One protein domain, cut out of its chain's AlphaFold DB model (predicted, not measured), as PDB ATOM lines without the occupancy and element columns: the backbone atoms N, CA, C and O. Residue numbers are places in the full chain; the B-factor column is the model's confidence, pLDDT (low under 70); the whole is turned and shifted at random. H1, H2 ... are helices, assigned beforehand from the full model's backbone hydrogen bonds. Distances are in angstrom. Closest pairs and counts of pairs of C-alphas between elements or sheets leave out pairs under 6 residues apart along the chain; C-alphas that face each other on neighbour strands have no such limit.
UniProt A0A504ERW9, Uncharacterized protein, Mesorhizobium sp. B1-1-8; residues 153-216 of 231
ATOM      1  N   SER A 153     283.706 180.267 242.877       89.00
ATOM      2  CA  SER A 153     282.291 179.879 242.806       89.00
ATOM      3  C   SER A 153     282.043 178.532 243.480       89.00
ATOM      4  O   SER A 153     281.047 178.371 244.179       89.00
ATOM      5  N   ILE A 154     282.962 177.573 243.335       89.81
ATOM      6  CA  ILE A 154     282.865 176.268 244.007       89.81
ATOM      7  C   ILE A 154     282.968 176.438 245.528       89.81
ATOM      8  O   ILE A 154     282.162 175.883 246.272       89.81
ATOM      9  N   LYS A 155     283.923 177.239 246.009       88.38
ATOM     10  CA  LYS A 155     284.075 177.522 247.441       88.38
ATOM     11  C   LYS A 155     282.847 178.236 248.011       88.38
ATOM     12  O   LYS A 155     282.382 177.884 249.094       88.38
ATOM     13  N   ALA A 156     282.311 179.218 247.286       89.44
ATOM     14  CA  ALA A 156     281.093 179.920 247.672       89.44
ATOM     15  C   ALA A 156     279.889 178.968 247.732       89.44
ATOM     16  O   ALA A 156     279.154 178.987 248.717       89.44
ATOM     17  N   LEU A 157     279.734 178.094 246.728       90.50
ATOM     18  CA  LEU A 157     278.695 177.065 246.693       90.50
ATOM     19  C   LEU A 157     278.735 176.196 247.952       90.50
ATOM     20  O   LEU A 157     277.719 176.069 248.624       90.50
ATOM     21  N   VAL A 158     279.899 175.637 248.289       88.69
ATOM     22  CA  VAL A 158     280.082 174.744 249.448       88.69
ATOM     23  C   VAL A 158     279.699 175.445 250.743       88.69
ATOM     24  O   VAL A 158     278.877 174.936 251.502       88.69
ATOM     25  N   ASN A 159     280.265 176.630 250.979       87.12
ATOM     26  CA  ASN A 159     280.035 177.376 252.212       87.12
ATOM     27  C   ASN A 159     278.555 177.735 252.381       87.12
ATOM     28  O   ASN A 159     277.999 177.588 253.469       87.12
ATOM     29  N   ASN A 160     277.909 178.179 251.301       88.88
ATOM     30  CA  ASN A 160     276.505 178.571 251.331       88.88
ATOM     31  C   ASN A 160     275.569 177.363 251.429       88.88
ATOM     32  O   ASN A 160     274.572 177.432 252.145       88.88
ATOM     33  N   PHE A 161     275.900 176.259 250.756       91.25
ATOM     34  CA  PHE A 161     275.127 175.021 250.809       91.25
ATOM     35  C   PHE A 161     275.124 174.450 252.219       91.25
ATOM     36  O   PHE A 161     274.058 174.280 252.805       91.25
ATOM     37  N   PHE A 162     276.303 174.219 252.798       87.94
ATOM     38  CA  PHE A 162     276.381 173.639 254.133       87.94
ATOM     39  C   PHE A 162     275.899 174.599 255.212       87.94
ATOM     40  O   PHE A 162     275.201 174.147 256.109       87.94
ATOM     41  N   GLY A 163     276.146 175.909 255.090       88.00
ATOM     42  CA  GLY A 163     275.502 176.897 255.960       88.00
ATOM     43  C   GLY A 163     273.975 176.777 255.912       88.00
ATOM     44  O   GLY A 163     273.332 176.590 256.942       88.00
ATOM     45  N   GLY A 164     273.396 176.762 254.707       89.06
ATOM     46  CA  GLY A 164     271.959 176.565 254.520       89.06
ATOM     47  C   GLY A 164     271.441 175.256 255.120       89.06
ATOM     48  O   GLY A 164     270.374 175.256 255.727       89.06
ATOM     49  N   MET A 165     272.198 174.160 255.007       90.00
ATOM     50  CA  MET A 165     271.841 172.874 255.618       90.00
ATOM     51  C   MET A 165     271.760 172.948 257.146       90.00
ATOM     52  O   MET A 165     270.854 172.344 257.712       90.00
ATOM     53  N   LEU A 166     272.629 173.723 257.811       90.81
ATOM     54  CA  LEU A 166     272.535 173.935 259.264       90.81
ATOM     55  C   LEU A 166     271.197 174.584 259.642       90.81
ATOM     56  O   LEU A 166     270.556 174.174 260.601       90.81
ATOM     57  N   VAL A 167     270.745 175.583 258.878       90.12
ATOM     58  CA  VAL A 167     269.450 176.238 259.132       90.12
ATOM     59  C   VAL A 167     268.281 175.312 258.826       90.12
ATOM     60  O   VAL A 167     267.293 175.336 259.555       90.12
ATOM     61  N   PHE A 168     268.372 174.514 257.759       89.56
ATOM     62  CA  PHE A 168     267.348 173.520 257.437       89.56
ATOM     63  C   PHE A 168     267.202 172.483 258.550       89.56
ATOM     64  O   PHE A 168     266.074 172.168 258.916       89.56
ATOM     65  N   ASP A 169     268.313 172.006 259.112       91.06
ATOM     66  CA  ASP A 169     268.304 171.090 260.252       91.06
ATOM     67  C   ASP A 169     267.588 171.711 261.461       91.06
ATOM     68  O   ASP A 169     266.623 171.141 261.966       91.06
ATOM     69  N   LEU A 170     267.958 172.937 261.849       91.81
ATOM     70  CA  LEU A 170     267.265 173.647 262.927       91.81
ATOM     71  C   LEU A 170     265.771 173.839 262.606       91.81
ATOM     72  O   LEU A 170     264.919 173.590 263.451       91.81
ATOM     73  N   ALA A 171     265.416 174.229 261.383       90.56
ATOM     74  CA  ALA A 171     264.016 174.398 260.995       90.56
ATOM     75  C   ALA A 171     263.211 173.089 261.102       90.56
ATOM     76  O   ALA A 171     262.063 173.120 261.544       90.56
ATOM     77  N   LEU A 172     263.805 171.945 260.744       90.38
ATOM     78  CA  LEU A 172     263.179 170.635 260.926       90.38
ATOM     79  C   LEU A 172     262.988 170.308 262.405       90.38
ATOM     80  O   LEU A 172     261.884 169.920 262.783       90.38
ATOM     81  N   GLN A 173     264.014 170.522 263.237       91.31
ATOM     82  CA  GLN A 173     263.901 170.341 264.687       91.31
ATOM     83  C   GLN A 173     262.767 171.202 265.253       91.31
ATOM     84  O   GLN A 173     261.919 170.701 265.975       91.31
ATOM     85  N   TRP A 174     262.678 172.471 264.852       90.00
ATOM     86  CA  TRP A 174     261.650 173.382 265.352       90.00
ATOM     87  C   TRP A 174     260.219 172.936 265.017       90.00
ATOM     88  O   TRP A 174     259.301 173.151 265.809       90.00
ATOM     89  N   VAL A 175     260.022 172.338 263.841       88.62
ATOM     90  CA  VAL A 175     258.698 171.927 263.352       88.62
ATOM     91  C   VAL A 175     258.304 170.536 263.849       88.62
ATOM     92  O   VAL A 175     257.125 170.292 264.100       88.62
ATOM     93  N   LEU A 176     259.264 169.613 263.946       89.94
ATOM     94  CA  LEU A 176     258.995 168.187 264.148       89.94
ATOM     95  C   LEU A 176     259.361 167.686 265.542       89.94
ATOM     96  O   LEU A 176     258.842 166.651 265.961       89.94
ATOM     97  N   GLU A 177     260.247 168.381 266.252       86.88
ATOM     98  CA  GLU A 177     260.800 167.912 267.513       86.88
ATOM     99  C   GLU A 177     260.431 168.845 268.673       86.88
ATOM    100  O   GLU A 177     260.664 170.053 268.624       86.88
ATOM    101  N   PRO A 178     259.862 168.307 269.760       83.12
ATOM    102  CA  PRO A 178     259.686 169.076 270.977       83.12
ATOM    103  C   PRO A 178     261.022 169.219 271.718       83.12
ATOM    104  O   PRO A 178     261.837 168.296 271.757       83.12
ATOM    105  N   GLY A 179     261.204 170.344 272.409       84.69
ATOM    106  CA  GLY A 179     262.400 170.609 273.213       84.69
ATOM    107  C   GLY A 179     263.448 171.485 272.510       84.69
ATOM    108  O   GLY A 179     263.255 171.896 271.368       84.69
ATOM    109  N   PRO A 180     264.516 171.870 273.228       88.81
ATOM    110  CA  PRO A 180     265.495 172.835 272.735       88.81
ATOM    111  C   PRO A 180     266.248 172.310 271.506       88.81
ATOM    112  O   PRO A 180     266.441 171.104 271.354       88.81
ATOM    113  N   PHE A 181     266.738 173.234 270.678       91.19
ATOM    114  CA  PHE A 181     267.570 172.897 269.525       91.19
ATOM    115  C   PHE A 181     268.841 172.154 269.950       91.19
ATOM    116  O   PHE A 181     269.525 172.521 270.909       91.19
ATOM    117  N   ARG A 182     269.182 171.123 269.182       90.94
ATOM    118  CA  ARG A 182     270.422 170.360 269.288       90.94
ATOM    119  C   ARG A 182     271.383 170.829 268.207       90.94
ATOM    120  O   ARG A 182     271.015 170.941 267.041       90.94
ATOM    121  N   TYR A 183     272.636 171.039 268.592       90.69
ATOM    122  CA  TYR A 183     273.685 171.547 267.707       90.69
ATOM    123  C   TYR A 183     274.741 170.476 267.391       90.69
ATOM    124  O   TYR A 183     275.947 170.704 267.528       90.69
ATOM    125  N   ASP A 184     274.290 169.287 266.991       86.44
ATOM    126  CA  ASP A 184     275.185 168.207 266.570       86.44
ATOM    127  C   ASP A 184     275.484 168.297 265.068       86.44
ATOM    128  O   ASP A 184     274.787 167.749 264.216       86.44
ATOM    129  N   PHE A 185     276.559 169.012 264.748       86.75
ATOM    130  CA  PHE A 185     277.076 169.145 263.385       86.75
ATOM    131  C   PHE A 185     278.291 168.253 263.120       86.75
ATOM    132  O   PHE A 185     279.060 168.535 262.198       86.75
ATOM    133  N   LYS A 186     278.481 167.177 263.902       82.88
ATOM    134  CA  LYS A 186     279.577 166.223 263.680       82.88
ATOM    135  C   LYS A 186     279.529 165.635 262.269       82.88
ATOM    136  O   LYS A 186     280.572 165.429 261.661       82.88
ATOM    137  N   TRP A 187     278.332 165.440 261.722       77.12
ATOM    138  CA  TRP A 187     278.126 164.931 260.363       77.12
ATOM    139  C   TRP A 187     278.804 165.773 259.267       77.12
ATOM    140  O   TRP A 187     279.049 165.260 258.180       77.12
ATOM    141  N   LEU A 188     279.102 167.052 259.533       77.69
ATOM    142  CA  LEU A 188     279.732 167.951 258.566       77.69
ATOM    143  C   LEU A 188     281.264 167.985 258.687       77.69
ATOM    144  O   LEU A 188     281.958 168.186 257.690       77.69
ATOM    145  N   THR A 189     281.801 167.841 259.899       74.69
ATOM    146  CA  THR A 189     283.232 168.064 260.185       74.69
ATOM    147  C   THR A 189     283.980 166.829 260.672       74.69
ATOM    148  O   THR A 189     285.203 166.882 260.769       74.69
ATOM    149  N   GLY A 190     283.271 165.762 261.048       73.56
ATOM    150  CA  GLY A 190     283.808 164.624 261.803       73.56
ATOM    151  C   GLY A 190     284.113 164.940 263.275       73.56
ATOM    152  O   GLY A 190     284.358 164.038 264.075       73.56
ATOM    153  N   ASN A 191     284.043 166.213 263.682       74.19
ATOM    154  CA  ASN A 191     284.459 166.674 265.004       74.19
ATOM    155  C   ASN A 191     283.258 166.986 265.896       74.19
ATOM    156  O   ASN A 191     282.321 167.671 265.485       74.19
ATOM    157  N   SER A 192     283.326 166.553 267.156       72.25
ATOM    158  CA  SER A 192     282.355 166.935 268.189       72.25
ATOM    159  C   SER A 192     282.481 168.404 268.601       72.25
ATOM    160  O   SER A 192     281.511 169.007 269.048       72.25
ATOM    161  N   GLU A 193     283.667 168.998 268.449       77.38
ATOM    162  CA  GLU A 193     283.885 170.425 268.679       77.38
ATOM    163  C   GLU A 193     283.559 171.219 267.411       77.38
ATOM    164  O   GLU A 193     284.278 171.176 266.413       77.38
ATOM    165  N   ASN A 194     282.450 171.953 267.446       84.06
ATOM    166  CA  ASN A 194     281.892 172.632 266.277       84.06
ATOM    167  C   ASN A 194     281.354 174.040 266.607       84.06
ATOM    168  O   ASN A 194     280.493 174.553 265.894       84.06
ATOM    169  N   SER A 195     281.874 174.698 267.651       86.38
ATOM    170  CA  SER A 195     281.387 175.998 268.161       86.38
ATOM    171  C   SER A 195     281.239 177.083 267.083       86.38
ATOM    172  O   SER A 195     280.271 177.846 267.095       86.38
ATOM    173  N   GLY A 196     282.147 177.117 266.102       86.50
ATOM    174  CA  GLY A 196     282.048 178.007 264.944       86.50
ATOM    175  C   GLY A 196     280.820 177.728 264.068       86.50
ATOM    176  O   GLY A 196     280.139 178.667 263.658       86.50
ATOM    177  N   LEU A 197     280.490 176.455 263.828       87.50
ATOM    178  CA  LEU A 197     279.284 176.059 263.094       87.50
ATOM    179  C   LEU A 197     278.017 176.371 263.885       87.50
ATOM    180  O   LEU A 197     277.056 176.857 263.299       87.50
ATOM    181  N   ILE A 198     278.034 176.189 265.209       91.38
ATOM    182  CA  ILE A 198     276.933 176.605 266.091       91.38
ATOM    183  C   ILE A 198     276.665 178.102 265.939       91.38
ATOM    184  O   ILE A 198     275.529 178.512 265.705       91.38
ATOM    185  N   ALA A 199     277.711 178.928 266.006       91.81
ATOM    186  CA  ALA A 199     277.572 180.371 265.846       91.81
ATOM    187  C   ALA A 199     277.028 180.764 264.458       91.81
ATOM    188  O   ALA A 199     276.234 181.701 264.349       91.81
ATOM    189  N   ILE A 200     277.434 180.052 263.400       90.25
ATOM    190  CA  ILE A 200     276.911 180.255 262.042       90.25
ATOM    191  C   ILE A 200     275.432 179.866 261.971       90.25
ATOM    192  O   ILE A 200     274.627 180.671 261.505       90.25
ATOM    193  N   ALA A 201     275.068 178.683 262.470       92.00
ATOM    194  CA  ALA A 201     273.704 178.169 262.449       92.00
ATOM    195  C   ALA A 201     272.737 179.119 263.166       92.00
ATOM    196  O   ALA A 201     271.739 179.530 262.581       92.00
ATOM    197  N   LYS A 202     273.086 179.568 264.382       92.94
ATOM    198  CA  LYS A 202     272.290 180.536 265.154       92.94
ATOM    199  C   LYS A 202     272.116 181.861 264.421       92.94
ATOM    200  O   LYS A 202     271.002 182.365 264.301       92.94
ATOM    201  N   ARG A 203     273.207 182.413 263.876       92.25
ATOM    202  CA  ARG A 203     273.167 183.676 263.125       92.25
ATOM    203  C   ARG A 203     272.274 183.569 261.896       92.25
ATOM    204  O   ARG A 203     271.515 184.490 261.615       92.25
ATOM    205  N   GLN A 204     272.385 182.477 261.146       89.75
ATOM    206  CA  GLN A 204     271.575 182.291 259.951       89.75
ATOM    207  C   GLN A 204     270.111 182.006 260.300       89.75
ATOM    208  O   GLN A 204     269.230 182.562 259.653       89.75
ATOM    209  N   PHE A 205     269.837 181.231 261.351       91.44
ATOM    210  CA  PHE A 205     268.480 181.027 261.852       91.44
ATOM    211  C   PHE A 205     267.826 182.364 262.228       91.44
ATOM    212  O   PHE A 205     266.748 182.681 261.730       91.44
ATOM    213  N   ALA A 206     268.529 183.208 262.989       92.50
ATOM    214  CA  ALA A 206     268.064 184.553 263.320       92.50
ATOM    215  C   ALA A 206     267.893 185.446 262.086       92.50
ATOM    216  O   ALA A 206     266.933 186.207 262.005       92.50
ATOM    217  N   HIS A 207     268.775 185.332 261.092       89.12
ATOM    218  CA  HIS A 207     268.641 186.065 259.836       89.12
ATOM    219  C   HIS A 207     267.376 185.676 259.051       89.12
ATOM    220  O   HIS A 207     266.710 186.555 258.510       89.12
ATOM    221  N   PHE A 208     267.041 184.384 258.983       87.19
ATOM    222  CA  PHE A 208     265.899 183.900 258.199       87.19
ATOM    223  C   PHE A 208     264.559 183.987 258.938       87.19
ATOM    224  O   PHE A 208     263.544 184.255 258.299       87.19
ATOM    225  N   TYR A 209     264.548 183.778 260.257       88.88
ATOM    226  CA  TYR A 209     263.321 183.692 261.059       88.88
ATOM    227  C   TYR A 209     263.125 184.860 262.032       88.88
ATOM    228  O   TYR A 209     262.060 184.976 262.630       88.88
ATOM    229  N   GLY A 210     264.122 185.736 262.196       90.88
ATOM    230  CA  GLY A 210     264.050 186.885 263.104       90.88
ATOM    231  C   GLY A 210     264.125 186.529 264.591       90.88
ATOM    232  O   GLY A 210     263.829 187.379 265.427       90.88
ATOM    233  N   LEU A 211     264.498 185.291 264.930       90.88
ATOM    234  CA  LEU A 211     264.510 184.761 266.295       90.88
ATOM    235  C   LEU A 211     265.848 184.091 266.604       90.88
ATOM    236  O   LEU A 211     266.416 183.417 265.747       90.88
ATOM    237  N   ASP A 212     266.337 184.234 267.834       91.06
ATOM    238  CA  ASP A 212     267.439 183.403 268.317       91.06
ATOM    239  C   ASP A 212     266.879 182.013 268.669       91.06
ATOM    240  O   ASP A 212     265.955 181.942 269.490       91.06
ATOM    241  N   PRO A 213     267.394 180.916 268.079       91.06
ATOM    242  CA  PRO A 213     266.889 179.572 268.355       91.06
ATOM    243  C   PRO A 213     266.918 179.209 269.849       91.06
ATOM    244  O   PRO A 213     266.020 178.511 270.311       91.06
ATOM    245  N   ASP A 214     267.862 179.732 270.639       90.69
ATOM    246  CA  ASP A 214     267.930 179.445 272.081       90.69
ATOM    247  C   ASP A 214     266.852 180.183 272.897       90.69
ATOM    248  O   ASP A 214     266.615 179.859 274.060       90.69
ATOM    249  N   THR A 215     266.197 181.185 272.303       85.81
ATOM    250  CA  THR A 215     265.101 181.943 272.932       85.81
ATOM    251  C   THR A 215     263.720 181.416 272.554       85.81
ATOM    252  O   THR A 215     262.723 181.777 273.182       85.81
ATOM    253  N   CYS A 216     263.643 180.558 271.537       76.50
ATOM    254  CA  CYS A 216     262.403 179.917 271.135       76.50
ATOM    255  C   CYS A 216     261.974 178.909 272.205       76.50
ATOM    256  O   CYS A 216     262.746 178.036 272.593       76.50
TER     257      CYS A 216
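What this domain is: This is residues 153 to 216 of the 231 residues of an uncharacterized protein of Mesorhizobium sp. B1-1-8 (UniProt A0A504ERW9). Two helices cross as an X: the long H1 and, over its middle, the shorter H3. From H1's end, residues 177 to 185 fold back to the small H2, and residues 153 to 161 of H1 stick out. The printed part has 64 residues, with three named helices in the order H1, H2, H3 and no named strand: all helix, compact, radius of gyration of the C-alphas 11.8 A, spans 35 by 25 by 19 A.

How they stand to each other: Start at H1, residues 153 to 176; its residues 163 to 170 alone touch H3, residues 195 to 209, there with 200 to 205 alone. Their closest C-alphas, Leu 166 and Ala 201, are 5.4 A apart, and their lines are only just about perpendicular at 72 degrees. H2, residues 186 to 189, is close to H1 but not clearly touching: the closest C-alphas, Phe 162 and Leu 188, are 8.0 A apart. H2 and H3 are apart. In H1 and H3 every O i to N i+4 pair is within hydrogen-bond range; H2 is too short for one.

Where its parts are: Find C-alpha 153 at (282.291, 179.879, 242.806); H1 runs 33.7 A to C-alpha 176. H2 spans 5.4 A; H3 runs 20.9 A to C-alpha 209 at (263.321, 183.692, 261.059).

The domain as a whole: The C-alphas farthest apart, Ser 153 and Pro 178, are 37.7 A apart. The printed part has no cut, no link is long, and no printed residue is under 70 in pLDDT.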